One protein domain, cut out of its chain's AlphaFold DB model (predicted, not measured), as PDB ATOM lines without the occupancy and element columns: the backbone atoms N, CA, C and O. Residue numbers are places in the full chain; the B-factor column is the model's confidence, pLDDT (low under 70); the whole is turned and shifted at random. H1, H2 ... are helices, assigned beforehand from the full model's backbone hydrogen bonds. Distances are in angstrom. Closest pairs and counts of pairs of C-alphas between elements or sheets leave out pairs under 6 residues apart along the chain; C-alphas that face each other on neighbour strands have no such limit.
ATOM      1  N   THR A   2      45.798  64.527  20.349       92.75
ATOM      2  CA  THR A   2      46.822  65.500  20.754       92.75
ATOM      3  C   THR A   2      46.226  66.905  20.877       92.75
ATOM      4  O   THR A   2      45.147  67.186  20.351       92.75
ATOM      5  N   ASP A   3      46.931  67.817  21.547       94.62
ATOM      6  CA  ASP A   3      46.474  69.207  21.682       94.62
ATOM      7  C   ASP A   3      46.360  69.913  20.325       94.62
ATOM      8  O   ASP A   3      45.435  70.696  20.108       94.62
ATOM      9  N   ALA A   4      47.249  69.584  19.383       95.06
ATOM     10  CA  ALA A   4      47.200  70.099  18.020       95.06
ATOM     11  C   ALA A   4      45.937  69.632  17.275       95.06
ATOM     12  O   ALA A   4      45.256  70.444  16.653       95.06
ATOM     13  N   GLU A   5      45.589  68.347  17.377       95.38
ATOM     14  CA  GLU A   5      44.370  67.801  16.768       95.38
ATOM     15  C   GLU A   5      43.104  68.406  17.392       95.38
ATOM     16  O   GLU A   5      42.195  68.800  16.663       95.38
ATOM     17  N   LYS A   6      43.052  68.554  18.724       92.75
ATOM     18  CA  LYS A   6      41.923  69.218  19.404       92.75
ATOM     19  C   LYS A   6      41.767  70.671  18.957       92.75
ATOM     20  O   LYS A   6      40.650  71.124  18.716       92.75
ATOM     21  N   ALA A   7      42.876  71.402  18.841       96.25
ATOM     22  CA  ALA A   7      42.866  72.783  18.371       96.25
ATOM     23  C   ALA A   7      42.384  72.888  16.916       96.25
ATOM     24  O   ALA A   7      41.618  73.795  16.593       96.25
ATOM     25  N   ALA A   8      42.792  71.954  16.052       96.38
ATOM     26  CA  ALA A   8      42.330  71.891  14.668       96.38
ATOM     27  C   ALA A   8      40.821  71.614  14.579       96.38
ATOM     28  O   ALA A   8      40.119  72.358  13.898       96.38
ATOM     29  N   ALA A   9      40.318  70.623  15.322       96.69
ATOM     30  CA  ALA A   9      38.888  70.314  15.387       96.69
ATOM     31  C   ALA A   9      38.068  71.507  15.899       96.69
ATOM     32  O   ALA A   9      37.068  71.887  15.296       96.69
ATOM     33  N   LYS A  10      38.535  72.173  16.965       96.00
ATOM     34  CA  LYS A  10      37.888  73.387  17.473       96.00
ATOM     35  C   LYS A  10      37.854  74.506  16.428       96.00
ATOM     36  O   LYS A  10      36.847  75.194  16.302       96.00
ATOM     37  N   LYS A  11      38.949  74.693  15.688       97.31
ATOM     38  CA  LYS A  11      39.037  75.715  14.644       97.31
ATOM     39  C   LYS A  11      38.075  75.444  13.482       97.31
ATOM     40  O   LYS A  11      37.556  76.413  12.939       97.31
ATOM     41  N   ALA A  12      37.863  74.181  13.108       96.88
ATOM     42  CA  ALA A  12      36.879  73.801  12.092       96.88
ATOM     43  C   ALA A  12      35.462  74.193  12.546       96.88
ATOM     44  O   ALA A  12      34.838  75.039  11.908       96.88
ATOM     45  N   VAL A  13      35.071  73.765  13.753       97.12
ATOM     46  CA  VAL A  13      33.765  74.107  14.341       97.12
ATOM     47  C   VAL A  13      33.557  75.620  14.438       97.12
ATOM     48  O   VAL A  13      32.497  76.126  14.076       97.12
ATOM     49  N   ASP A  14      34.560  76.366  14.919       97.75
ATOM     50  CA  ASP A  14      34.475  77.828  15.034       97.75
ATOM     51  C   ASP A  14      34.335  78.498  13.645       97.75
ATOM     52  O   ASP A  14      33.662  79.525  13.516       97.75
ATOM     53  N   ALA A  15      34.949  77.931  12.599       98.00
ATOM     54  CA  ALA A  15      34.842  78.431  11.229       98.00
ATOM     55  C   ALA A  15      33.453  78.171  10.631       98.00
ATOM     56  O   ALA A  15      32.866  79.092  10.058       98.00
ATOM     57  N   ASP A  16      32.903  76.973  10.814       97.94
ATOM     58  CA  ASP A  16      31.570  76.609  10.324       97.94
ATOM     59  C   ASP A  16      30.462  77.352  11.076       97.94
ATOM     60  O   ASP A  16      29.522  77.861  10.459       97.94
ATOM     61  N   ALA A  17      30.613  77.534  12.392       97.44
ATOM     62  CA  ALA A  17      29.721  78.376  13.187       97.44
ATOM     63  C   ALA A  17      29.735  79.835  12.706       97.44
ATOM     64  O   ALA A  17      28.679  80.470  12.585       97.44
ATOM     65  N   LYS A  18      30.919  80.368  12.379       98.06
ATOM     66  CA  LYS A  18      31.038  81.702  11.788       98.06
ATOM     67  C   LYS A  18      30.368  81.769  10.413       98.06
ATOM     68  O   LYS A  18      29.610  82.704  10.171       98.06
ATOM     69  N   ALA A  19      30.622  80.801   9.535       97.75
ATOM     70  CA  ALA A  19      30.043  80.767   8.195       97.75
ATOM     71  C   ALA A  19      28.507  80.692   8.229       97.75
ATOM     72  O   ALA A  19      27.841  81.365   7.442       97.75
ATOM     73  N   ALA A  20      27.947  79.922   9.164       97.75
ATOM     74  CA  ALA A  20      26.509  79.851   9.396       97.75
ATOM     75  C   ALA A  20      25.937  81.204   9.845       97.75
ATOM     76  O   ALA A  20      24.952  81.671   9.278       97.75
ATOM     77  N   THR A  21      26.590  81.859  10.811       97.88
ATOM     78  CA  THR A  21      26.174  83.180  11.314       97.88
ATOM     79  C   THR A  21      26.195  84.227  10.200       97.88
ATOM     80  O   THR A  21      25.199  84.912   9.984       97.88
ATOM     81  N   ASP A  22      27.284  84.289   9.427       98.31
ATOM     82  CA  ASP A  22      27.417  85.227   8.308       98.31
ATOM     83  C   ASP A  22      26.320  84.997   7.237       98.31
ATOM     84  O   ASP A  22      25.812  85.951   6.646       98.31
ATOM     85  N   ALA A  23      25.928  83.741   6.984       98.06
ATOM     86  CA  ALA A  23      24.864  83.399   6.033       98.06
ATOM     87  C   ALA A  23      23.455  83.756   6.547       98.06
ATOM     88  O   ALA A  23      22.612  84.211   5.769       98.06
ATOM     89  N   ILE A  24      23.204  83.584   7.846       98.25
ATOM     90  CA  ILE A  24      21.960  84.015   8.498       98.25
ATOM     91  C   ILE A  24      21.841  85.541   8.430       98.25
ATOM     92  O   ILE A  24      20.805  86.047   8.000       98.25
ATOM     93  N   ASP A  25      22.909  86.269   8.761       98.25
ATOM     94  CA  ASP A  25      22.935  87.738   8.725       98.25
ATOM     95  C   ASP A  25      22.697  88.296   7.310       98.25
ATOM     96  O   ASP A  25      22.099  89.360   7.143       98.25
ATOM     97  N   ALA A  26      23.143  87.575   6.278       97.88
ATOM     98  CA  ALA A  26      22.942  87.941   4.877       97.88
ATOM     99  C   ALA A  26      21.545  87.586   4.325       97.88
ATOM    100  O   ALA A  26      21.222  87.968   3.197       97.88
ATOM    101  N   SER A  27      20.729  86.842   5.074       98.12
ATOM    102  CA  SER A  27      19.432  86.349   4.602       98.12
ATOM    103  C   SER A  27      18.396  87.469   4.483       98.12
ATOM    104  O   SER A  27      18.268  88.329   5.354       98.12
ATOM    105  N   THR A  28      17.598  87.444   3.415       98.12
ATOM    106  CA  THR A  28      16.567  88.463   3.137       98.12
ATOM    107  C   THR A  28      15.153  88.001   3.480       98.12
ATOM    108  O   THR A  28      14.197  88.775   3.393       98.12
ATOM    109  N   SER A  29      15.003  86.744   3.906       98.31
ATOM    110  CA  SER A  29      13.733  86.172   4.341       98.31
ATOM    111  C   SER A  29      13.917  85.139   5.460       98.31
ATOM    112  O   SER A  29      14.993  84.551   5.589       98.31
ATOM    113  N   PRO A  30      12.855  84.840   6.232       98.25
ATOM    114  CA  PRO A  30      12.898  83.782   7.241       98.25
ATOM    115  C   PRO A  30      13.246  82.395   6.679       98.25
ATOM    116  O   PRO A  30      13.890  81.605   7.358       98.25
ATOM    117  N   VAL A  31      12.839  82.092   5.440       98.06
ATOM    118  CA  VAL A  31      13.112  80.791   4.801       98.06
ATOM    119  C   VAL A  31      14.594  80.651   4.448       98.06
ATOM    120  O   VAL A  31      15.173  79.585   4.643       98.06
ATOM    121  N   GLU A  32      15.217  81.726   3.960       98.12
ATOM    122  CA  GLU A  32      16.661  81.752   3.693       98.12
ATOM    123  C   GLU A  32      17.465  81.591   4.988       98.12
ATOM    124  O   GLU A  32      18.382  80.771   5.030       98.12
ATOM    125  N   ALA A  33      17.056  82.285   6.058       97.88
ATOM    126  CA  ALA A  33      17.700  82.180   7.365       97.88
ATOM    127  C   ALA A  33      17.624  80.751   7.933       97.88
ATOM    128  O   ALA A  33      18.641  80.224   8.374       97.88
ATOM    129  N   GLN A  34      16.461  80.090   7.846       97.94
ATOM    130  CA  GLN A  34      16.317  78.694   8.283       97.94
ATOM    131  C   GLN A  34      17.210  77.748   7.472       97.94
ATOM    132  O   GLN A  34      17.877  76.885   8.033       97.94
ATOM    133  N   SER A  35      17.273  77.923   6.149       97.69
ATOM    134  CA  SER A  35      18.140  77.088   5.310       97.69
ATOM    135  C   SER A  35      19.626  77.278   5.636       97.69
ATOM    136  O   SER A  35      20.400  76.326   5.497       97.69
ATOM    137  N   ALA A  36      20.037  78.489   6.024       97.88
ATOM    138  CA  ALA A  36      21.398  78.774   6.470       97.88
ATOM    139  C   ALA A  36      21.690  78.139   7.840       97.88
ATOM    140  O   ALA A  36      22.755  77.544   8.012       97.88
ATOM    141  N   GLU A  37      20.734  78.200   8.772       98.12
ATOM    142  CA  GLU A  37      20.806  77.527  10.074       98.12
ATOM    143  C   GLU A  37      20.955  76.009   9.913       98.12
ATOM    144  O   GLU A  37      21.932  75.442  10.403       98.12
ATOM    145  N   ASP A  38      20.058  75.361   9.166       98.00
ATOM    146  CA  ASP A  38      20.057  73.905   8.970       98.00
ATOM    147  C   ASP A  38      21.387  73.417   8.372       98.00
ATOM    148  O   ASP A  38      21.953  72.404   8.795       98.00
ATOM    149  N   LYS A  39      21.933  74.169   7.407       97.50
ATOM    150  CA  LYS A  39      23.239  73.880   6.802       97.50
ATOM    151  C   LYS A  39      24.386  74.058   7.798       97.50
ATOM    152  O   LYS A  39      25.304  73.235   7.819       97.50
ATOM    153  N   GLY A  40      24.348  75.118   8.603       98.12
ATOM    154  CA  GLY A  40      25.337  75.383   9.645       98.12
ATOM    155  C   GLY A  40      25.369  74.281  10.698       98.12
ATOM    156  O   GLY A  40      26.428  73.722  10.976       98.12
ATOM    157  N   VAL A  41      24.197  73.902  11.212       98.06
ATOM    158  CA  VAL A  41      24.036  72.789  12.158       98.06
ATOM    159  C   VAL A  41      24.565  71.486  11.561       98.06
ATOM    160  O   VAL A  41      25.306  70.772  12.233       98.06
ATOM    161  N   GLY A  42      24.240  71.191  10.298       97.69
ATOM    162  CA  GLY A  42      24.749  70.005   9.607       97.69
ATOM    163  C   GLY A  42      26.276  69.983   9.475       97.69
ATOM    164  O   GLY A  42      26.885  68.936   9.683       97.69
ATOM    165  N   SER A  43      26.898  71.129   9.184       98.12
ATOM    166  CA  SER A  43      28.358  71.229   9.012       98.12
ATOM    167  C   SER A  43      29.085  71.082  10.357       98.12
ATOM    168  O   SER A  43      29.966  70.237  10.496       98.12
ATOM    169  N   ILE A  44      28.596  71.756  11.404       97.81
ATOM    170  CA  ILE A  44      29.107  71.590  12.775       97.81
ATOM    171  C   ILE A  44      28.951  70.139  13.256       97.81
ATOM    172  O   ILE A  44      29.849  69.596  13.899       97.81
ATOM    173  N   ALA A  45      27.823  69.487  12.957       97.75
ATOM    174  CA  ALA A  45      27.617  68.085  13.313       97.75
ATOM    175  C   ALA A  45      28.624  67.156  12.611       97.75
ATOM    176  O   ALA A  45      29.098  66.200  13.230       97.75
ATOM    177  N   GLN A  46      28.984  67.454  11.358       97.81
ATOM    178  CA  GLN A  46      30.019  66.728  10.622       97.81
ATOM    179  C   GLN A  46      31.408  66.933  11.243       97.81
ATOM    180  O   GLN A  46      32.104  65.948  11.477       97.81
ATOM    181  N   ASP A  47      31.779  68.163  11.601       98.06
ATOM    182  CA  ASP A  47      33.053  68.449  12.279       98.06
ATOM    183  C   ASP A  47      33.176  67.706  13.619       98.06
ATOM    184  O   ASP A  47      34.229  67.156  13.959       98.06
ATOM    185  N   VAL A  48      32.085  67.658  14.391       97.06
ATOM    186  CA  VAL A  48      32.027  66.906  15.652       97.06
ATOM    187  C   VAL A  48      32.186  65.403  15.405       97.06
ATOM    188  O   VAL A  48      32.888  64.732  16.167       97.06
ATOM    189  N   LEU A  49      31.570  64.864  14.347       98.06
ATOM    190  CA  LEU A  49      31.734  63.465  13.950       98.06
ATOM    191  C   LEU A  49      33.182  63.157  13.548       98.06
ATOM    192  O   LEU A  49      33.739  62.160  14.010       98.06
ATOM    193  N   ASP A  50      33.806  64.008  12.738       97.94
ATOM    194  CA  ASP A  50      35.185  63.819  12.281       97.94
ATOM    195  C   ASP A  50      36.174  63.870  13.454       97.94
ATOM    196  O   ASP A  50      37.078  63.033  13.551       97.94
ATOM    197  N   ALA A  51      35.957  64.778  14.411       97.81
ATOM    198  CA  ALA A  51      36.729  64.827  15.649       97.81
ATOM    199  C   ALA A  51      36.565  63.547  16.490       97.81
ATOM    200  O   ALA A  51      37.561  63.012  16.983       97.81
ATOM    201  N   ALA A  52      35.339  63.026  16.619       98.19
ATOM    202  CA  ALA A  52      35.069  61.780  17.339       98.19
ATOM    203  C   ALA A  52      35.744  60.568  16.670       98.19
ATOM    204  O   ALA A  52      36.390  59.770  17.349       98.19
ATOM    205  N   LYS A  53      35.675  60.462  15.335       98.44
ATOM    206  CA  LYS A  53      36.378  59.418  14.569       98.44
ATOM    207  C   LYS A  53      37.889  59.488  14.776       98.44
ATOM    208  O   LYS A  53      38.533  58.460  14.986       98.44
ATOM    209  N   GLN A  54      38.464  60.690  14.740       98.00
ATOM    210  CA  GLN A  54      39.902  60.879  14.930       98.00
ATOM    211  C   GLN A  54      40.348  60.530  16.358       98.00
ATOM    212  O   GLN A  54      41.440  59.990  16.549       98.00
ATOM    213  N   ASP A  55      39.532  60.817  17.374       97.69
ATOM    214  CA  ASP A  55      39.830  60.407  18.748       97.69
ATOM    215  C   ASP A  55      39.828  58.879  18.901       97.69
ATOM    216  O   ASP A  55      40.808  58.318  19.398       97.69
ATOM    217  N   ALA A  56      38.806  58.216  18.356       98.62
ATOM    218  CA  ALA A  56      38.681  56.762  18.367       98.62
ATOM    219  C   ALA A  56      39.861  56.063  17.673       98.62
ATOM    220  O   ALA A  56      40.479  55.158  18.240       98.62
ATOM    221  N   LYS A  57      40.257  56.527  16.480       98.56
ATOM    222  CA  LYS A  57      41.429  55.991  15.762       98.56
ATOM    223  C   LYS A  57      42.724  56.146  16.553       98.56
ATOM    224  O   LYS A  57      43.525  55.217  16.620       98.56
ATOM    225  N   ASN A  58      42.921  57.307  17.178       98.25
ATOM    226  CA  ASN A  58      44.089  57.552  18.019       98.25
ATOM    227  C   ASN A  58      44.133  56.614  19.230       98.25
ATOM    228  O   ASN A  58      45.219  56.232  19.666       98.25
ATOM    229  N   LYS A  59      42.976  56.256  19.795       98.31
ATOM    230  CA  LYS A  59      42.913  55.283  20.885       98.31
ATOM    231  C   LYS A  59      43.255  53.878  20.400       98.31
ATOM    232  O   LYS A  59      44.105  53.248  21.017       98.31
ATOM    233  N   ILE A  60      42.699  53.435  19.270       98.75
ATOM    234  CA  ILE A  60      43.061  52.146  18.655       98.75
ATOM    235  C   ILE A  60      44.569  52.059  18.403       98.75
ATOM    236  O   ILE A  60      45.183  51.070  18.782       98.75
ATOM    237  N   ALA A  61      45.191  53.105  17.848       98.62
ATOM    238  CA  ALA A  61      46.637  53.122  17.615       98.62
ATOM    239  C   ALA A  61      47.451  52.918  18.910       98.62
ATOM    240  O   ALA A  61      48.388  52.126  18.931       98.62
ATOM    241  N   LYS A  62      47.052  53.568  20.012       98.38
ATOM    242  CA  LYS A  62      47.706  53.382  21.319       98.38
ATOM    243  C   LYS A  62      47.533  51.971  21.873       98.38
ATOM    244  O   LYS A  62      48.475  51.425  22.436       98.38
ATOM    245  N   GLU A  63      46.342  51.398  21.733       98.75
ATOM    246  CA  GLU A  63      46.072  50.024  22.173       98.75
ATOM    247  C   GLU A  63      46.867  49.006  21.348       98.75
ATOM    248  O   GLU A  63      47.361  48.031  21.903       98.75
ATOM    249  N   VAL A  64      47.065  49.251  20.049       98.88
ATOM    250  CA  VAL A  64      47.940  48.429  19.200       98.88
ATOM    251  C   VAL A  64      49.378  48.456  19.699       98.88
ATOM    252  O   VAL A  64      49.984  47.395  19.845       98.88
ATOM    253  N   ASP A  65      49.923  49.642  19.968       98.69
ATOM    254  CA  ASP A  65      51.298  49.773  20.458       98.69
ATOM    255  C   ASP A  65      51.469  49.020  21.789       98.69
ATOM    256  O   ASP A  65      52.356  48.172  21.915       98.69
ATOM    257  N   ALA A  66      50.550  49.228  22.738       98.75
ATOM    258  CA  ALA A  66      50.548  48.528  24.022       98.75
ATOM    259  C   ALA A  66      50.396  47.002  23.868       98.75
ATOM    260  O   ALA A  66      51.082  46.231  24.542       98.75
ATOM    261  N   ALA A  67      49.528  46.546  22.963       98.81
ATOM    262  CA  ALA A  67      49.331  45.129  22.685       98.81
ATOM    263  C   ALA A  67      50.593  44.477  22.111       98.81
ATOM    264  O   ALA A  67      50.971  43.383  22.535       98.81
ATOM    265  N   LYS A  68      51.284  45.148  21.184       98.75
ATOM    266  CA  LYS A  68      52.535  44.650  20.594       98.75
ATOM    267  C   LYS A  68      53.651  44.553  21.631       98.75
ATOM    268  O   LYS A  68      54.358  43.546  21.643       98.75
ATOM    269  N   GLU A  69      53.767  45.538  22.522       98.75
ATOM    270  CA  GLU A  69      54.705  45.495  23.651       98.75
ATOM    271  C   GLU A  69      54.396  44.333  24.607       98.75
ATOM    272  O   GLU A  69      55.298  43.582  24.987       98.75
ATOM    273  N   ALA A  70      53.120  44.129  24.951       98.44
ATOM    274  CA  ALA A  70      52.694  43.013  25.793       98.44
ATOM    275  C   ALA A  70      52.991  41.651  25.141       98.44
ATOM    276  O   ALA A  70      53.466  40.736  25.812       98.44
ATOM    277  N   ILE A  71      52.766  41.521  23.828       98.75
ATOM    278  CA  ILE A  71      53.108  40.315  23.062       98.75
ATOM    279  C   ILE A  71      54.620  40.062  23.105       98.75
ATOM    280  O   ILE A  71      55.039  38.931  23.355       98.75
ATOM    281  N   ASP A  72      55.441  41.096  22.921       98.56
ATOM    282  CA  ASP A  72      56.901  40.974  22.942       98.56
ATOM    283  C   ASP A  72      57.465  40.564  24.301       98.56
ATOM    284  O   ASP A  72      58.475  39.852  24.349       98.56
ATOM    285  N   ALA A  73      56.799  40.952  25.387       98.19
ATOM    286  CA  ALA A  73      57.185  40.603  26.749       98.19
ATOM    287  C   ALA A  73      56.995  39.111  27.090       98.19
ATOM    288  O   ALA A  73      57.541  38.651  28.092       98.19
ATOM    289  N   ASN A  74      56.271  38.345  26.267       97.81
ATOM    290  CA  ASN A  74      56.075  36.908  26.469       97.81
ATOM    291  C   ASN A  74      57.385  36.127  26.199       97.81
ATOM    292  O   ASN A  74      57.890  36.143  25.066       97.81
ATOM    293  N   PRO A  75      57.981  35.463  27.211       97.69
ATOM    294  CA  PRO A  75      59.325  34.885  27.109       97.69
ATOM    295  C   PRO A  75      59.367  33.486  26.475       97.69
ATOM    296  O   PRO A  75      60.441  32.998  26.117       97.69
ATOM    297  N   ASN A  76      58.227  32.809  26.361       97.62
ATOM    298  CA  ASN A  76      58.097  31.459  25.819       97.62
ATOM    299  C   ASN A  76      57.512  31.420  24.409       97.62
ATOM    300  O   ASN A  76      57.555  30.351  23.796       97.62
ATOM    301  N   LEU A  77      57.021  32.542  23.879       98.50
ATOM    302  CA  LEU A  77      56.708  32.668  22.459       98.50
ATOM    303  C   LEU A  77      57.985  32.710  21.619       98.50
ATOM    304  O   LEU A  77      58.926  33.450  21.915       98.50
ATOM    305  N   SER A  78      57.984  31.942  20.536       98.38
ATOM    306  CA  SER A  78      58.954  32.086  19.455       98.38
ATOM    307  C   SER A  78      58.728  33.382  18.674       98.38
ATOM    308  O   SER A  78      57.629  33.943  18.667       98.38
ATOM    309  N   ASP A  79      59.747  33.834  17.945       98.44
ATOM    310  CA  ASP A  79      59.644  35.028  17.094       98.44
ATOM    311  C   ASP A  79      58.522  34.901  16.052       98.44
ATOM    312  O   ASP A  79      57.812  35.864  15.769       98.44
ATOM    313  N   ALA A  80      58.316  33.692  15.516       98.62
ATOM    314  CA  ALA A  80      57.252  33.415  14.556       98.62
ATOM    315  C   ALA A  80      55.853  33.532  15.182       98.62
ATOM    316  O   ALA A  80      54.939  34.059  14.546       98.62
ATOM    317  N   GLU A  81      55.679  33.070  16.423       98.75
ATOM    318  CA  GLU A  81      54.414  33.209  17.152       98.75
ATOM    319  C   GLU A  81      54.142  34.672  17.517       98.75
ATOM    320  O   GLU A  81      53.028  35.146  17.298       98.75
ATOM    321  N   LYS A  82      55.157  35.416  17.980       98.56
ATOM    322  CA  LYS A  82      55.030  36.861  18.241       98.56
ATOM    323  C   LYS A  82      54.590  37.607  16.989       98.56
ATOM    324  O   LYS A  82      53.638  38.381  17.035       98.56
ATOM    325  N   GLU A  83      55.239  37.341  15.861       98.69
ATOM    326  CA  GLU A  83      54.903  37.957  14.579       98.69
ATOM    327  C   GLU A  83      53.472  37.616  14.128       98.69
ATOM    328  O   GLU A  83      52.752  38.482  13.627       98.69
ATOM    329  N   ALA A  84      53.027  36.371  14.324       98.75
ATOM    330  CA  ALA A  84      51.659  35.966  14.010       98.75
ATOM    331  C   ALA A  84      50.624  36.695  14.886       98.75
ATOM    332  O   ALA A  84      49.640  37.212  14.354       98.75
ATOM    333  N   SER A  85      50.863  36.803  16.194       98.81
ATOM    334  CA  SER A  85      49.982  37.537  17.113       98.81
ATOM    335  C   SER A  85      49.936  39.035  16.802       98.81
ATOM    336  O   SER A  85      48.860  39.623  16.786       98.81
ATOM    337  N   LYS A  86      51.074  39.659  16.471       98.81
ATOM    338  CA  LYS A  86      51.110  41.075  16.062       98.81
ATOM    339  C   LYS A  86      50.322  41.334  14.778       98.81
ATOM    340  O   LYS A  86      49.680  42.372  14.661       98.81
ATOM    341  N   LYS A  87      50.333  40.388  13.832       98.81
ATOM    342  CA  LYS A  87      49.514  40.473  12.612       98.81
ATOM    343  C   LYS A  87      48.018  40.360  12.888       98.81
ATOM    344  O   LYS A  87      47.251  41.012  12.187       98.81
ATOM    345  N   ALA A  88      47.612  39.555  13.871       98.81
ATOM    346  CA  ALA A  88      46.218  39.507  14.312       98.81
ATOM    347  C   ALA A  88      45.785  40.873  14.871       98.81
ATOM    348  O   ALA A  88      44.833  41.455  14.355       98.81
ATOM    349  N   VAL A  89      46.605  41.458  15.757       98.88
ATOM    350  CA  VAL A  89      46.377  42.808  16.303       98.88
ATOM    351  C   VAL A  89      46.239  43.851  15.194       98.88
ATOM    352  O   VAL A  89      45.316  44.662  15.217       98.88
ATOM    353  N   ASP A  90      47.130  43.830  14.199       98.88
ATOM    354  CA  ASP A  90      47.073  44.761  13.066       98.88
ATOM    355  C   ASP A  90      45.809  44.577  12.209       98.88
ATOM    356  O   ASP A  90      45.249  45.556  11.705       98.88
ATOM    357  N   ALA A  91      45.338  43.339  12.047       98.88
ATOM    358  CA  ALA A  91      44.111  43.045  11.315       98.88
ATOM    359  C   ALA A  91      42.868  43.561  12.057       98.88
ATOM    360  O   ALA A  91      42.026  44.223  11.443       98.88
ATOM    361  N   ASP A  92      42.781  43.332  13.367       98.88
ATOM    362  CA  ASP A  92      41.662  43.791  14.193       98.88
ATOM    363  C   ASP A  92      41.659  45.316  14.358       98.88
ATOM    364  O   ASP A  92      40.608  45.957  14.262       98.88
ATOM    365  N   ALA A  93      42.835  45.936  14.480       98.88
ATOM    366  CA  ALA A  93      42.977  47.389  14.465       98.88
ATOM    367  C   ALA A  93      42.524  48.004  13.138       98.88
ATOM    368  O   ALA A  93      41.851  49.046  13.117       98.88
ATOM    369  N   LYS A  94      42.850  47.353  12.015       98.88
ATOM    370  CA  LYS A  94      42.361  47.765  10.700       98.88
ATOM    371  C   LYS A  94      40.839  47.643  10.611       98.88
ATOM    372  O   LYS A  94      40.196  48.591  10.164       98.88
ATOM    373  N   ALA A  95      40.263  46.529  11.056       98.75
ATOM    374  CA  ALA A  95      38.815  46.330  11.051       98.75
ATOM    375  C   ALA A  95      38.090  47.381  11.911       98.75
ATOM    376  O   ALA A  95      37.069  47.930  11.492       98.75
ATOM    377  N   ALA A  96      38.645  47.715  13.079       98.81
ATOM    378  CA  ALA A  96      38.136  48.782  13.934       98.81
ATOM    379  C   ALA A  96      38.204  50.151  13.243       98.81
ATOM    380  O   ALA A  96      37.220  50.887  13.235       98.81
ATOM    381  N   THR A  97      39.337  50.473  12.610       98.81
ATOM    382  CA  THR A  97      39.529  51.734  11.874       98.81
ATOM    383  C   THR A  97      38.535  51.873  10.721       98.81
ATOM    384  O   THR A  97      37.909  52.923  10.588       98.81
ATOM    385  N   ASP A  98      38.326  50.807   9.942       98.88
ATOM    386  CA  ASP A  98      37.358  50.791   8.841       98.88
ATOM    387  C   ASP A  98      35.915  50.995   9.359       98.88
ATOM    388  O   ASP A  98      35.127  51.731   8.758       98.88
ATOM    389  N   ALA A  99      35.562  50.392  10.502       98.81
ATOM    390  CA  ALA A  99      34.250  50.566  11.132       98.81
ATOM    391  C   ALA A  99      34.047  51.983  11.703       98.81
ATOM    392  O   ALA A  99      32.958  52.547  11.580       98.81
ATOM    393  N   ILE A 100      35.093  52.574  12.290       98.88
ATOM    394  CA  ILE A 100      35.087  53.970  12.745       98.88
ATOM    395  C   ILE A 100      34.880  54.903  11.547       98.88
ATOM    396  O   ILE A 100      34.055  55.813  11.621       98.88
ATOM    397  N   ASP A 101      35.558  54.660  10.426       98.75
ATOM    398  CA  ASP A 101      35.404  55.464   9.210       98.75
ATOM    399  C   ASP A 101      33.992  55.415   8.632       98.75
ATOM    400  O   ASP A 101      33.454  56.452   8.228       98.75
ATOM    401  N   ALA A 102      33.363  54.240   8.662       98.56
ATOM    402  CA  ALA A 102      31.998  54.035   8.192       98.56
ATOM    403  C   ALA A 102      30.916  54.632   9.113       98.56
ATOM    404  O   ALA A 102      29.755  54.701   8.710       98.56
ATOM    405  N   SER A 103      31.263  55.054  10.333       98.69
ATOM    406  CA  SER A 103      30.280  55.581  11.281       98.69
ATOM    407  C   SER A 103      29.642  56.890  10.801       98.69
ATOM    408  O   SER A 103      30.278  57.737  10.164       98.69
ATOM    409  N   THR A 104      28.365  57.063  11.120       98.12
ATOM    410  CA  THR A 104      27.560  58.243  10.759       98.12
ATOM    411  C   THR A 104      27.213  59.107  11.967       98.12
ATOM    412  O   THR A 104      26.621  60.174  11.828       98.12
ATOM    413  N   SER A 105      27.604  58.668  13.164       98.44
ATOM    414  CA  SER A 105      27.437  59.417  14.403       98.44
ATOM    415  C   SER A 105      28.588  59.155  15.383       98.44
ATOM    416  O   SER A 105      29.215  58.092  15.330       98.44
ATOM    417  N   PRO A 106      28.847  60.078  16.328       98.50
ATOM    418  CA  PRO A 106      29.856  59.869  17.366       98.50
ATOM    419  C   PRO A 106      29.613  58.612  18.216       98.50
ATOM    420  O   PRO A 106      30.557  57.950  18.633       98.50
ATOM    421  N   VAL A 107      28.346  58.247  18.446       98.50
ATOM    422  CA  VAL A 107      27.978  57.042  19.211       98.50
ATOM    423  C   VAL A 107      28.359  55.770  18.454       98.50
ATOM    424  O   VAL A 107      28.853  54.815  19.053       98.50
ATOM    425  N   GLU A 108      28.164  55.750  17.134       98.75
ATOM    426  CA  GLU A 108      28.602  54.635  16.292       98.75
ATOM    427  C   GLU A 108      30.130  54.520  16.256       98.75
ATOM    428  O   GLU A 108      30.647  53.407  16.365       98.75
ATOM    429  N   ALA A 109      30.850  55.649  16.178       98.69
ATOM    430  CA  ALA A 109      32.311  55.677  16.252       98.69
ATOM    431  C   ALA A 109      32.822  55.094  17.583       98.69
ATOM    432  O   ALA A 109      33.679  54.212  17.571       98.69
ATOM    433  N   GLN A 110      32.239  55.507  18.716       98.50
ATOM    434  CA  GLN A 110      32.577  54.962  20.037       98.50
ATOM    435  C   GLN A 110      32.269  53.461  20.133       98.50
ATOM    436  O   GLN A 110      33.065  52.691  20.661       98.50
ATOM    437  N   SER A 111      31.135  53.006  19.592       98.62
ATOM    438  CA  SER A 111      30.807  51.574  19.602       98.62
ATOM    439  C   SER A 111      31.792  50.745  18.769       98.62
ATOM    440  O   SER A 111      32.095  49.605  19.129       98.62
ATOM    441  N   ALA A 112      32.277  51.289  17.649       98.75
ATOM    442  CA  ALA A 112      33.301  50.654  16.826       98.75
ATOM    443  C   ALA A 112      34.663  50.616  17.541       98.75
ATOM    444  O   ALA A 112      35.330  49.582  17.511       98.75
ATOM    445  N   GLU A 113      35.030  51.694  18.236       98.75
ATOM    446  CA  GLU A 113      36.206  51.753  19.107       98.75
ATOM    447  C   GLU A 113      36.161  50.666  20.186       98.75
ATOM    448  O   GLU A 113      37.069  49.842  20.249       98.75
ATOM    449  N   ASP A 114      35.095  50.609  20.989       98.75
ATOM    450  CA  ASP A 114      34.974  49.660  22.105       98.75
ATOM    451  C   ASP A 114      35.096  48.202  21.632       98.75
ATOM    452  O   ASP A 114      35.737  47.370  22.281       98.75
ATOM    453  N   LYS A 115      34.515  47.888  20.466       98.69
ATOM    454  CA  LYS A 115      34.657  46.571  19.827       98.69
ATOM    455  C   LYS A 115      36.097  46.299  19.400       98.69
ATOM    456  O   LYS A 115      36.585  45.199  19.642       98.69
ATOM    457  N   GLY A 116      36.760  47.281  18.789       98.81
ATOM    458  CA  GLY A 116      38.158  47.182  18.370       98.81
ATOM    459  C   GLY A 116      39.107  46.957  19.543       98.81
ATOM    460  O   GLY A 116      39.920  46.038  19.509       98.81
ATOM    461  N   VAL A 117      38.947  47.729  20.620       98.81
ATOM    462  CA  VAL A 117      39.710  47.550  21.866       98.81
ATOM    463  C   VAL A 117      39.482  46.152  22.447       98.81
ATOM    464  O   VAL A 117      40.436  45.478  22.830       98.81
ATOM    465  N   GLY A 118      38.232  45.679  22.476       98.25
ATOM    466  CA  GLY A 118      37.911  44.329  22.946       98.25
ATOM    467  C   GLY A 118      38.550  43.217  22.106       98.25
ATOM    468  O   GLY A 118      38.977  42.205  22.662       98.25
ATOM    469  N   ALA A 119      38.635  43.405  20.788       98.75
ATOM    470  CA  ALA A 119      39.257  42.460  19.863       98.75
ATOM    471  C   ALA A 119      40.787  42.408  20.049       98.75
ATOM    472  O   ALA A 119      41.339  41.344  20.319       98.75
ATOM    473  N   ILE A 120      41.446  43.570  20.107       98.81
ATOM    474  CA  ILE A 120      42.886  43.673  20.402       98.81
ATOM    475  C   ILE A 120      43.219  43.049  21.769       98.81
ATOM    476  O   ILE A 120      44.180  42.292  21.901       98.81
ATOM    477  N   ALA A 121      42.405  43.306  22.798       98.19
ATOM    478  CA  ALA A 121      42.597  42.704  24.117       98.19
ATOM    479  C   ALA A 121      42.476  41.169  24.091       98.19
ATOM    480  O   ALA A 121      43.162  40.473  24.848       98.19
ATOM    481  N   LYS A 122      41.616  40.628  23.220       97.88
ATOM    482  CA  LYS A 122      41.494  39.186  23.001       97.88
ATOM    483  C   LYS A 122      42.751  38.611  22.345       97.88
ATOM    484  O   LYS A 122      43.205  37.562  22.799       97.88
ATOM    485  N   ASP A 123      43.335  39.290  21.362       98.56
ATOM    486  CA  ASP A 123      44.581  38.846  20.726       98.56
ATOM    487  C   ASP A 123      45.750  38.797  21.715       98.56
ATOM    488  O   ASP A 123      46.512  37.827  21.736       98.56
ATOM    489  N   VAL A 124      45.859  39.802  22.592       98.44
ATOM    490  CA  VAL A 124      46.858  39.814  23.674       98.44
ATOM    491  C   VAL A 124      46.669  38.613  24.602       98.44
ATOM    492  O   VAL A 124      47.637  37.927  24.934       98.44
ATOM    493  N   LEU A 125      45.425  38.315  24.992       97.88
ATOM    494  CA  LEU A 125      45.130  37.154  25.832       97.88
ATOM    495  C   LEU A 125      45.452  35.833  25.120       97.88
ATOM    496  O   LEU A 125      45.980  34.915  25.748       97.88
ATOM    497  N   ASP A 126      45.140  35.711  23.831       98.31
ATOM    498  CA  ASP A 126      45.423  34.503  23.057       98.31
ATOM    499  C   ASP A 126      46.943  34.287  22.896       98.31
ATOM    500  O   ASP A 126      47.416  33.154  23.031       98.31
ATOM    501  N   ALA A 127      47.727  35.360  22.738       98.50
ATOM    502  CA  ALA A 127      49.190  35.306  22.774       98.50
ATOM    503  C   ALA A 127      49.722  34.854  24.148       98.50
ATOM    504  O   ALA A 127      50.562  33.955  24.217       98.50
ATOM    505  N   ALA A 128      49.189  35.399  25.247       98.25
ATOM    506  CA  ALA A 128      49.561  34.982  26.603       98.25
ATOM    507  C   ALA A 128      49.215  33.504  26.869       98.25
ATOM    508  O   ALA A 128      50.005  32.764  27.457       98.25
ATOM    509  N   LYS A 129      48.059  33.026  26.387       98.19
ATOM    510  CA  LYS A 129      47.692  31.600  26.454       98.19
ATOM    511  C   LYS A 129      48.695  30.727  25.711       98.19
ATOM    512  O   LYS A 129      49.026  29.646  26.197       98.19
ATOM    513  N   GLN A 130      49.154  31.162  24.542       98.25
ATOM    514  CA  GLN A 130      50.155  30.427  23.776       98.25
ATOM    515  C   GLN A 130      51.511  30.405  24.501       98.25
ATOM    516  O   GLN A 130      52.131  29.346  24.581       98.25
ATOM    517  N   ASP A 131      51.913  31.512  25.133       98.00
ATOM    518  CA  ASP A 131      53.107  31.557  25.986       98.00
ATOM    519  C   ASP A 131      53.039  30.518  27.113       98.00
ATOM    520  O   ASP A 131      53.964  29.723  27.298       98.00
ATOM    521  N   ALA A 132      51.903  30.461  27.815       98.00
ATOM    522  CA  ALA A 132      51.680  29.510  28.898       98.00
ATOM    523  C   ALA A 132      51.740  28.048  28.421       98.00
ATOM    524  O   ALA A 132      52.343  27.210  29.095       98.00
ATOM    525  N   LYS A 133      51.177  27.732  27.245       98.00
ATOM    526  CA  LYS A 133      51.286  26.388  26.645       98.00
ATOM    527  C   LYS A 133      52.738  26.027  26.347       98.00
ATOM    528  O   LYS A 133      53.174  24.935  26.705       98.00
ATOM    529  N   ASN A 134      53.494  26.950  25.753       98.00
ATOM    530  CA  ASN A 134      54.906  26.733  25.446       98.00
ATOM    531  C   ASN A 134      55.734  26.540  26.723       98.00
ATOM    532  O   ASN A 134      56.612  25.679  26.761       98.00
ATOM    533  N   LYS A 135      55.440  27.299  27.786       96.62
ATOM    534  CA  LYS A 135      56.077  27.136  29.100       96.62
ATOM    535  C   LYS A 135      55.845  25.737  29.674       96.62
ATOM    536  O   LYS A 135      56.806  25.057  30.019       96.62
ATOM    537  N   ILE A 136      54.588  25.300  29.719       97.19
ATOM    538  CA  ILE A 136      54.193  23.972  30.212       97.19
ATOM    539  C   ILE A 136      54.840  22.860  29.382       97.19
ATOM    540  O   ILE A 136      55.330  21.886  29.947       97.19
ATOM    541  N   GLY A 137      54.908  23.023  28.057       96.75
ATOM    542  CA  GLY A 137      55.615  22.092  27.176       96.75
ATOM    543  C   GLY A 137      57.096  21.949  27.542       96.75
ATOM    544  O   GLY A 137      57.573  20.835  27.737       96.75
ATOM    545  N   LYS A 138      57.810  23.068  27.732       96.38
ATOM    546  CA  LYS A 138      59.230  23.065  28.137       96.38
ATOM    547  C   LYS A 138      59.453  22.439  29.517       96.38
ATOM    548  O   LYS A 138      60.432  21.716  29.719       96.38
ATOM    549  N   GLU A 139      58.568  22.718  30.474       95.69
ATOM    550  CA  GLU A 139      58.608  22.116  31.814       95.69
ATOM    551  C   GLU A 139      58.407  20.597  31.739       95.69
ATOM    552  O   GLU A 139      59.177  19.843  32.338       95.69
ATOM    553  N   ALA A 140      57.436  20.145  30.943       96.75
ATOM    554  CA  ALA A 140      57.184  18.732  30.703       96.75
ATOM    555  C   ALA A 140      58.383  18.039  30.040       96.75
ATOM    556  O   ALA A 140      58.823  17.000  30.522       96.75
ATOM    557  N   GLU A 141      58.964  18.614  28.985       96.81
ATOM    558  CA  GLU A 141      60.162  18.070  28.325       96.81
ATOM    559  C   GLU A 141      61.347  17.944  29.291       96.81
ATOM    560  O   GLU A 141      62.015  16.907  29.335       96.81
ATOM    561  N   SER A 142      61.569  18.970  30.117       94.62
ATOM    562  CA  SER A 142      62.626  18.962  31.134       94.62
ATOM    563  C   SER A 142      62.406  17.846  32.161       94.62
ATOM    564  O   SER A 142      63.336  17.101  32.474       94.62
ATOM    565  N   ALA A 143      61.173  17.675  32.645       93.75
ATOM    566  CA  ALA A 143      60.819  16.613  33.584       93.75
ATOM    567  C   ALA A 143      60.985  15.212  32.972       93.75
ATOM    568  O   ALA A 143      61.589  14.332  33.591       93.75
ATOM    569  N   LYS A 144      60.538  15.010  31.725       95.62
ATOM    570  CA  LYS A 144      60.728  13.743  30.999       95.62
ATOM    571  C   LYS A 144      62.210  13.394  30.848       95.62
ATOM    572  O   LYS A 144      62.583  12.247  31.076       95.62
ATOM    573  N   SER A 145      63.066  14.376  30.559       94.94
ATOM    574  CA  SER A 145      64.519  14.170  30.473       94.94
ATOM    575  C   SER A 145      65.141  13.726  31.807       94.94
ATOM    576  O   SER A 145      65.993  12.829  31.830       94.94
ATOM    577  N   VAL A 146      64.687  14.301  32.928       91.62
ATOM    578  CA  VAL A 146      65.105  13.886  34.279       91.62
ATOM    579  C   VAL A 146      64.668  12.447  34.572       91.62
ATOM    580  O   VAL A 146      65.468  11.661  35.080       91.62
ATOM    581  N   ILE A 147      63.435  12.079  34.213       92.00
ATOM    582  CA  ILE A 147      62.908  10.713  34.366       92.00
ATOM    583  C   ILE A 147      63.717   9.714  33.534       92.00
ATOM    584  O   ILE A 147      64.150   8.686  34.063       92.00
ATOM    585  N   ASP A 148      63.970  10.018  32.261       93.69
ATOM    586  CA  ASP A 148      64.730   9.145  31.362       93.69
ATOM    587  C   ASP A 148      66.154   8.901  31.883       93.69
ATOM    588  O   ASP A 148      66.653   7.771  31.840       93.69
ATOM    589  N   SER A 149      66.774   9.931  32.463       92.62
ATOM    590  CA  SER A 149      68.134   9.871  33.011       92.62
ATOM    591  C   SER A 149      68.224   9.207  34.389       92.62
ATOM    592  O   SER A 149      69.331   8.937  34.855       92.62
ATOM    593  N   ASN A 150      67.101   8.932  35.061       89.62
ATOM    594  CA  ASN A 150      67.107   8.367  36.408       89.62
ATOM    595  C   ASN A 150      67.471   6.864  36.378       89.62
ATOM    596  O   ASN A 150      66.704   6.064  35.831       89.62
ATOM    597  N   PRO A 151      68.606   6.436  36.969       90.00
ATOM    598  CA  PRO A 151      69.016   5.029  36.975       90.00
ATOM    599  C   PRO A 151      68.239   4.173  37.987       90.00
ATOM    600  O   PRO A 151      68.293   2.948  37.920       90.00
ATOM    601  N   ASN A 152      67.526   4.802  38.925       87.38
ATOM    602  CA  ASN A 152      66.772   4.123  39.977       87.38
ATOM    603  C   ASN A 152      65.329   3.794  39.558       87.38
ATOM    604  O   ASN A 152      64.607   3.144  40.313       87.38
ATOM    605  N   LEU A 153      64.900   4.238  38.373       89.81
ATOM    606  CA  LEU A 153      63.605   3.897  37.793       89.81
ATOM    607  C   LEU A 153      63.754   2.785  36.755       89.81
ATOM    608  O   LEU A 153      64.675   2.794  35.939       89.81
ATOM    609  N   THR A 154      62.800   1.854  36.754       90.44
ATOM    610  CA  THR A 154      62.658   0.862  35.683       90.44
ATOM    611  C   THR A 154      62.087   1.513  34.426       90.44
ATOM    612  O   THR A 154      61.378   2.514  34.518       90.44
ATOM    613  N   ASP A 155      62.317   0.919  33.254       94.19
ATOM    614  CA  ASP A 155      61.768   1.438  31.992       94.19
ATOM    615  C   ASP A 155      60.237   1.555  32.040       94.19
ATOM    616  O   ASP A 155      59.674   2.572  31.650       94.19
ATOM    617  N   ALA A 156      59.560   0.561  32.622       92.50
ATOM    618  CA  ALA A 156      58.112   0.604  32.815       92.50
ATOM    619  C   ALA A 156      57.670   1.769  33.720       92.50
ATOM    620  O   ALA A 156      56.667   2.421  33.435       92.50
ATOM    621  N   ALA A 157      58.419   2.058  34.791       91.56
ATOM    622  CA  ALA A 157      58.129   3.189  35.670       91.56
ATOM    623  C   ALA A 157      58.385   4.536  34.977       91.56
ATOM    624  O   ALA A 157      57.618   5.477  35.183       91.56
ATOM    625  N   LYS A 158      59.421   4.625  34.132       92.75
ATOM    626  CA  LYS A 158      59.706   5.816  33.320       92.75
ATOM    627  C   LYS A 158      58.587   6.090  32.323       92.75
ATOM    628  O   LYS A 158      58.107   7.215  32.254       92.75
ATOM    629  N   GLU A 159      58.139   5.076  31.587       95.56
ATOM    630  CA  GLU A 159      57.035   5.224  30.632       95.56
ATOM    631  C   GLU A 159      55.729   5.634  31.322       95.56
ATOM    632  O   GLU A 159      55.062   6.567  30.871       95.56
ATOM    633  N   ALA A 160      55.396   5.012  32.457       92.12
ATOM    634  CA  ALA A 160      54.221   5.394  33.237       92.12
ATOM    635  C   ALA A 160      54.288   6.864  33.694       92.12
ATOM    636  O   ALA A 160      53.327   7.606  33.507       92.12
ATOM    637  N   ALA A 161      55.439   7.305  34.209       92.44
ATOM    638  CA  ALA A 161      55.640   8.685  34.645       92.44
ATOM    639  C   ALA A 161      55.522   9.696  33.493       92.44
ATOM    640  O   ALA A 161      54.862  10.724  33.624       92.44
ATOM    641  N   LYS A 162      56.112   9.398  32.329       95.62
ATOM    642  CA  LYS A 162      55.989  10.258  31.141       95.62
ATOM    643  C   LYS A 162      54.535  10.373  30.675       95.62
ATOM    644  O   LYS A 162      54.111  11.464  30.305       95.62
ATOM    645  N   SER A 163      53.765   9.286  30.763       95.88
ATOM    646  CA  SER A 163      52.332   9.302  30.455       95.88
ATOM    647  C   SER A 163      51.517  10.140  31.447       95.88
ATOM    648  O   SER A 163      50.548  10.780  31.038       95.88
ATOM    649  N   GLU A 164      51.877  10.144  32.734       94.75
ATOM    650  CA  GLU A 164      51.237  11.004  33.741       94.75
ATOM    651  C   GLU A 164      51.526  12.488  33.470       94.75
ATOM    652  O   GLU A 164      50.610  13.309  33.551       94.75
ATOM    653  N   ILE A 165      52.755  12.821  33.051       96.38
ATOM    654  CA  ILE A 165      53.113  14.171  32.585       96.38
ATOM    655  C   ILE A 165      52.258  14.570  31.382       96.38
ATOM    656  O   ILE A 165      51.677  15.651  31.393       96.38
ATOM    657  N   ASP A 166      52.161  13.716  30.360       97.12
ATOM    658  CA  ASP A 166      51.386  14.018  29.150       97.12
ATOM    659  C   ASP A 166      49.919  14.301  29.466       97.12
ATOM    660  O   ASP A 166      49.365  15.307  29.019       97.12
ATOM    661  N   LYS A 167      49.314  13.487  30.332       96.44
ATOM    662  CA  LYS A 167      47.949  13.719  30.801       96.44
ATOM    663  C   LYS A 167      47.812  15.053  31.545       96.44
ATOM    664  O   LYS A 167      46.869  15.802  31.293       96.44
ATOM    665  N   ALA A 168      48.745  15.372  32.441       96.56
ATOM    666  CA  ALA A 168      48.722  16.635  33.176       96.56
ATOM    667  C   ALA A 168      48.885  17.852  32.246       96.56
ATOM    668  O   ALA A 168      48.246  18.885  32.458       96.56
ATOM    669  N   VAL A 169      49.701  17.727  31.194       98.00
ATOM    670  CA  VAL A 169      49.850  18.744  30.142       98.00
ATOM    671  C   VAL A 169      48.542  18.930  29.379       98.00
ATOM    672  O   VAL A 169      48.101  20.067  29.214       98.00
ATOM    673  N   GLU A 170      47.890  17.848  28.954       97.19
ATOM    674  CA  GLU A 170      46.596  17.917  28.264       97.19
ATOM    675  C   GLU A 170      45.529  18.612  29.121       97.19
ATOM    676  O   GLU A 170      44.854  19.535  28.651       97.19
ATOM    677  N   GLU A 171      45.415  18.236  30.397       96.19
ATOM    678  CA  GLU A 171      44.489  18.860  31.347       96.19
ATOM    679  C   GLU A 171      44.782  20.357  31.527       96.19
ATOM    680  O   GLU A 171      43.869  21.188  31.460       96.19
ATOM    681  N   ALA A 172      46.054  20.731  31.681       97.31
ATOM    682  CA  ALA A 172      46.450  22.130  31.803       97.31
ATOM    683  C   ALA A 172      46.151  22.935  30.526       97.31
ATOM    684  O   ALA A 172      45.664  24.064  30.614       97.31
ATOM    685  N   ILE A 173      46.368  22.363  29.337       97.44
ATOM    686  CA  ILE A 173      46.042  23.005  28.053       97.44
ATOM    687  C   ILE A 173      44.535  23.254  27.930       97.44
ATOM    688  O   ILE A 173      44.126  24.327  27.469       97.44
ATOM    689  N   VAL A 174      43.700  22.301  28.351       97.69
ATOM    690  CA  VAL A 174      42.238  22.476  28.374       97.69
ATOM    691  C   VAL A 174      41.853  23.652  29.272       97.69
ATOM    692  O   VAL A 174      41.078  24.512  28.843       97.69
ATOM    693  N   LEU A 175      42.434  23.739  30.474       97.62
ATOM    694  CA  LEU A 175      42.209  24.865  31.383       97.62
ATOM    695  C   LEU A 175      42.655  26.196  30.758       97.62
ATOM    696  O   LEU A 175      41.875  27.147  30.756       97.62
ATOM    697  N   ILE A 176      43.852  26.251  30.159       98.00
ATOM    698  CA  ILE A 176      44.396  27.454  29.501       98.00
ATOM    699  C   ILE A 176      43.462  27.950  28.397       98.00
ATOM    700  O   ILE A 176      43.188  29.147  28.297       98.00
ATOM    701  N   ASN A 177      42.936  27.049  27.568       96.75
ATOM    702  CA  ASN A 177      42.024  27.433  26.493       96.75
ATOM    703  C   ASN A 177      40.738  28.082  27.034       96.75
ATOM    704  O   ASN A 177      40.241  29.038  26.429       96.75
ATOM    705  N   GLY A 178      40.243  27.614  28.185       95.94
ATOM    706  CA  GLY A 178      39.033  28.116  28.843       95.94
ATOM    707  C   GLY A 178      39.179  29.458  29.572       95.94
ATOM    708  O   GLY A 178      38.165  30.072  29.905       95.94
ATOM    709  N   VAL A 179      40.407  29.934  29.797       96.69
ATOM    710  CA  VAL A 179      40.688  31.192  30.508       96.69
ATOM    711  C   VAL A 179      40.094  32.411  29.793       96.69
ATOM    712  O   VAL A 179      40.107  32.499  28.561       96.69
ATOM    713  N   ARG A 180      39.624  33.396  30.566       95.38
ATOM    714  CA  ARG A 180      39.132  34.693  30.066       95.38
ATOM    715  C   ARG A 180      39.979  35.880  30.512       95.38
ATOM    716  O   ARG A 180      39.803  36.971  29.984       95.38
ATOM    717  N   THR A 181      40.870  35.687  31.482       94.12
ATOM    718  CA  THR A 181      41.693  36.759  32.056       94.12
ATOM    719  C   THR A 181      43.125  36.302  32.332       94.12
ATOM    720  O   THR A 181      43.369  35.138  32.638       94.12
ATOM    721  N   HIS A 182      44.078  37.233  32.321       89.62
ATOM    722  CA  HIS A 182      45.472  36.946  32.684       89.62
ATOM    723  C   HIS A 182      45.610  36.369  34.107       89.62
ATOM    724  O   HIS A 182      46.386  35.447  34.331       89.62
ATOM    725  N   GLN A 183      44.786  36.827  35.056       92.19
ATOM    726  CA  GLN A 183      44.805  36.347  36.445       92.19
ATOM    727  C   GLN A 183      44.403  34.874  36.597       92.19
ATOM    728  O   GLN A 183      44.846  34.195  37.524       92.19
ATOM    729  N   GLU A 184      43.510  34.376  35.742       94.81
ATOM    730  CA  GLU A 184      43.168  32.952  35.718       94.81
ATOM    731  C   GLU A 184      44.309  32.132  35.111       94.81
ATOM    732  O   GLU A 184      44.580  31.035  35.595       94.81
ATOM    733  N   LEU A 185      45.004  32.681  34.107       93.25
ATOM    734  CA  LEU A 185      46.130  32.023  33.448       93.25
ATOM    735  C   LEU A 185      47.289  31.762  34.419       93.25
ATOM    736  O   LEU A 185      47.817  30.655  34.457       93.25
ATOM    737  N   GLU A 186      47.630  32.745  35.257       90.81
ATOM    738  CA  GLU A 186      48.718  32.653  36.246       90.81
ATOM    739  C   GLU A 186      48.528  31.538  37.287       90.81
ATOM    740  O   GLU A 186      49.492  31.092  37.912       90.81
ATOM    741  N   LYS A 187      47.291  31.075  37.492       91.88
ATOM    742  CA  LYS A 187      46.977  30.009  38.456       91.88
ATOM    743  C   LYS A 187      47.201  28.613  37.886       91.88
ATOM    744  O   LYS A 187      47.221  27.651  38.655       91.88
ATOM    745  N   ILE A 188      47.333  28.487  36.567       94.06
ATOM    746  CA  ILE A 188      47.493  27.201  35.896       94.06
ATOM    747  C   ILE A 188      48.978  26.852  35.856       94.06
ATOM    748  O   ILE A 188      49.799  27.577  35.301       94.06
ATOM    749  N   LYS A 189      49.315  25.714  36.454       92.19
ATOM    750  CA  LYS A 189      50.662  25.147  36.502       92.19
ATOM    751  C   LYS A 189      50.567  23.629  36.455       92.19
ATOM    752  O   LYS A 189      49.543  23.073  36.859       92.19
ATOM    753  N   LEU A 190      51.628  22.968  36.003       92.56
ATOM    754  CA  LEU A 190      51.712  21.516  36.120       92.56
ATOM    755  C   LEU A 190      51.819  21.110  37.603       92.56
ATOM    756  O   LEU A 190      52.550  21.760  38.357       92.56
ATOM    757  N   PRO A 191      51.096  20.063  38.037       91.00
ATOM    758  CA  PRO A 191      51.231  19.534  39.388       91.00
ATOM    759  C   PRO A 191      52.614  18.898  39.566       91.00
ATOM    760  O   PRO A 191      53.034  18.085  38.740       91.00
ATOM    761  N   MET A 192      53.316  19.221  40.655       89.56
ATOM    762  CA  MET A 192      54.661  18.687  40.910       89.56
ATOM    763  C   MET A 192      54.678  17.160  41.011       89.56
ATOM    764  O   MET A 192      55.624  16.544  40.532       89.56
ATOM    765  N   ALA A 193      53.616  16.556  41.554       89.44
ATOM    766  CA  ALA A 193      53.439  15.103  41.574       89.44
ATOM    767  C   ALA A 193      53.401  14.465  40.173       89.44
ATOM    768  O   ALA A 193      53.817  13.329  40.020       89.44
ATOM    769  N   ALA A 194      52.956  15.178  39.129       88.81
ATOM    770  CA  ALA A 194      53.068  14.653  37.764       88.81
ATOM    771  C   ALA A 194      54.492  14.804  37.215       88.81
ATOM    772  O   ALA A 194      54.955  13.962  36.459       88.81
ATOM    773  N   LEU A 195      55.200  15.874  37.590       88.38
ATOM    774  CA  LEU A 195      56.551  16.165  37.094       88.38
ATOM    775  C   LEU A 195      57.637  15.260  37.693       88.38
ATOM    776  O   LEU A 195      58.748  15.203  37.165       88.38
ATOM    777  N   ILE A 196      57.352  14.595  38.811       85.75
ATOM    778  CA  ILE A 196      58.324  13.822  39.581       85.75
ATOM    779  C   ILE A 196      57.768  12.420  39.781       85.75
ATOM    780  O   ILE A 196      56.712  12.261  40.371       85.75
ATOM    781  N   LYS A 197      58.525  11.391  39.381       89.00
ATOM    782  CA  LYS A 197      58.227  10.013  39.781       89.00
ATOM    783  C   LYS A 197      59.215   9.538  40.842       89.00
ATOM    784  O   LYS A 197      60.386   9.330  40.509       89.00
ATOM    785  N   PRO A 198      58.778   9.322  42.095       89.31
ATOM    786  CA  PRO A 198      59.654   8.784  43.120       89.31
ATOM    787  C   PRO A 198      60.010   7.319  42.820       89.31
ATOM    788  O   PRO A 198      59.158   6.437  42.776       89.31
TER     789      PRO A 198
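This is residues 2 to 198 of the 428 residues of the protein "RTX family exoprotein A protein" of Streptococcus suis (UniProt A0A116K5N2). What shape do these atoms make? A long, thin rod of helices: the two longest, H2 and H4, run the same way and overlap over part of their lengths, with H3 folded back beside both to make a three-helix, up-and-down bundle. What extends the rod beyond that bundle? H1 folds back along one part of H2 at one end, H5 folds back along one part of H4 at the other, and a tail with the short helices H6 and H7 packs on H4 and H5. How large and of what class is it? The printed part has 197 residues with seven named helices, H1 to H7 in order, and no named strand; it is all helix and extended, with a radius of gyration of the C-alphas of 28.6 A and spans of 104 by 25 by 22 A.

Where is the longest helix? H4, residues 106 to 149, runs 64.9 A from C-alpha 106 at (29.856, 59.869, 17.366) to C-alpha 149 at (68.134, 9.871, 33.011). Where are the others? H2 is residues 30 to 72, 63.4 A long; H3 is residues 79 to 102, 34.7 A; H5 is residues 155 to 178, 35.2 A. H1, residues 3 to 25, spans 32.6 A from C-alpha 3 at (46.474, 69.207, 21.682), and H6, residues 182 to 185, and H7, residues 192 to 195, have four residues each.

What does the hub, H4, touch? With residues 108 to 127 alone it touches H3, closest at the C-alphas of Ala 96 and Gly 116, 4.7 A, opposite ways at a shallow tilt of 11 degrees. It touches H2, closest at the C-alphas of Leu 49 and Pro 106, 5.3 A, the same way at a shallow 7 degrees. It touches H5 with residues 129 to 148 alone, closest at the C-alphas of Lys 144 and Lys 162, 5.9 A, opposite ways at a shallow 7 degrees. Where do H1, H6 and H7 sit? H1 and H2 are a helical hairpin, with the C-alphas of Ala 20 and Gly 40 closest at 4.6 A, and H1 is apart from H3 and H4. H6 touches H4, closest at the C-alphas of Leu 125 and His 182, 6.9 A; H7 touches H5, closest at the C-alphas of Ile 165 and Ala 194, 5.2 A. How do the backbones run? In H1 to H5 every O i to N i+4 pair is within hydrogen-bond range; H6 and H7 are too short for such a pair.

How far does it reach? The two C-alphas farthest apart, those of Thr 28 and Asn 152, are 104.8 A apart. Is anything cut, long or uncertain? The printed part has no cut and no long link; its mean pLDDT is 96.7, and no printed residue is under 70.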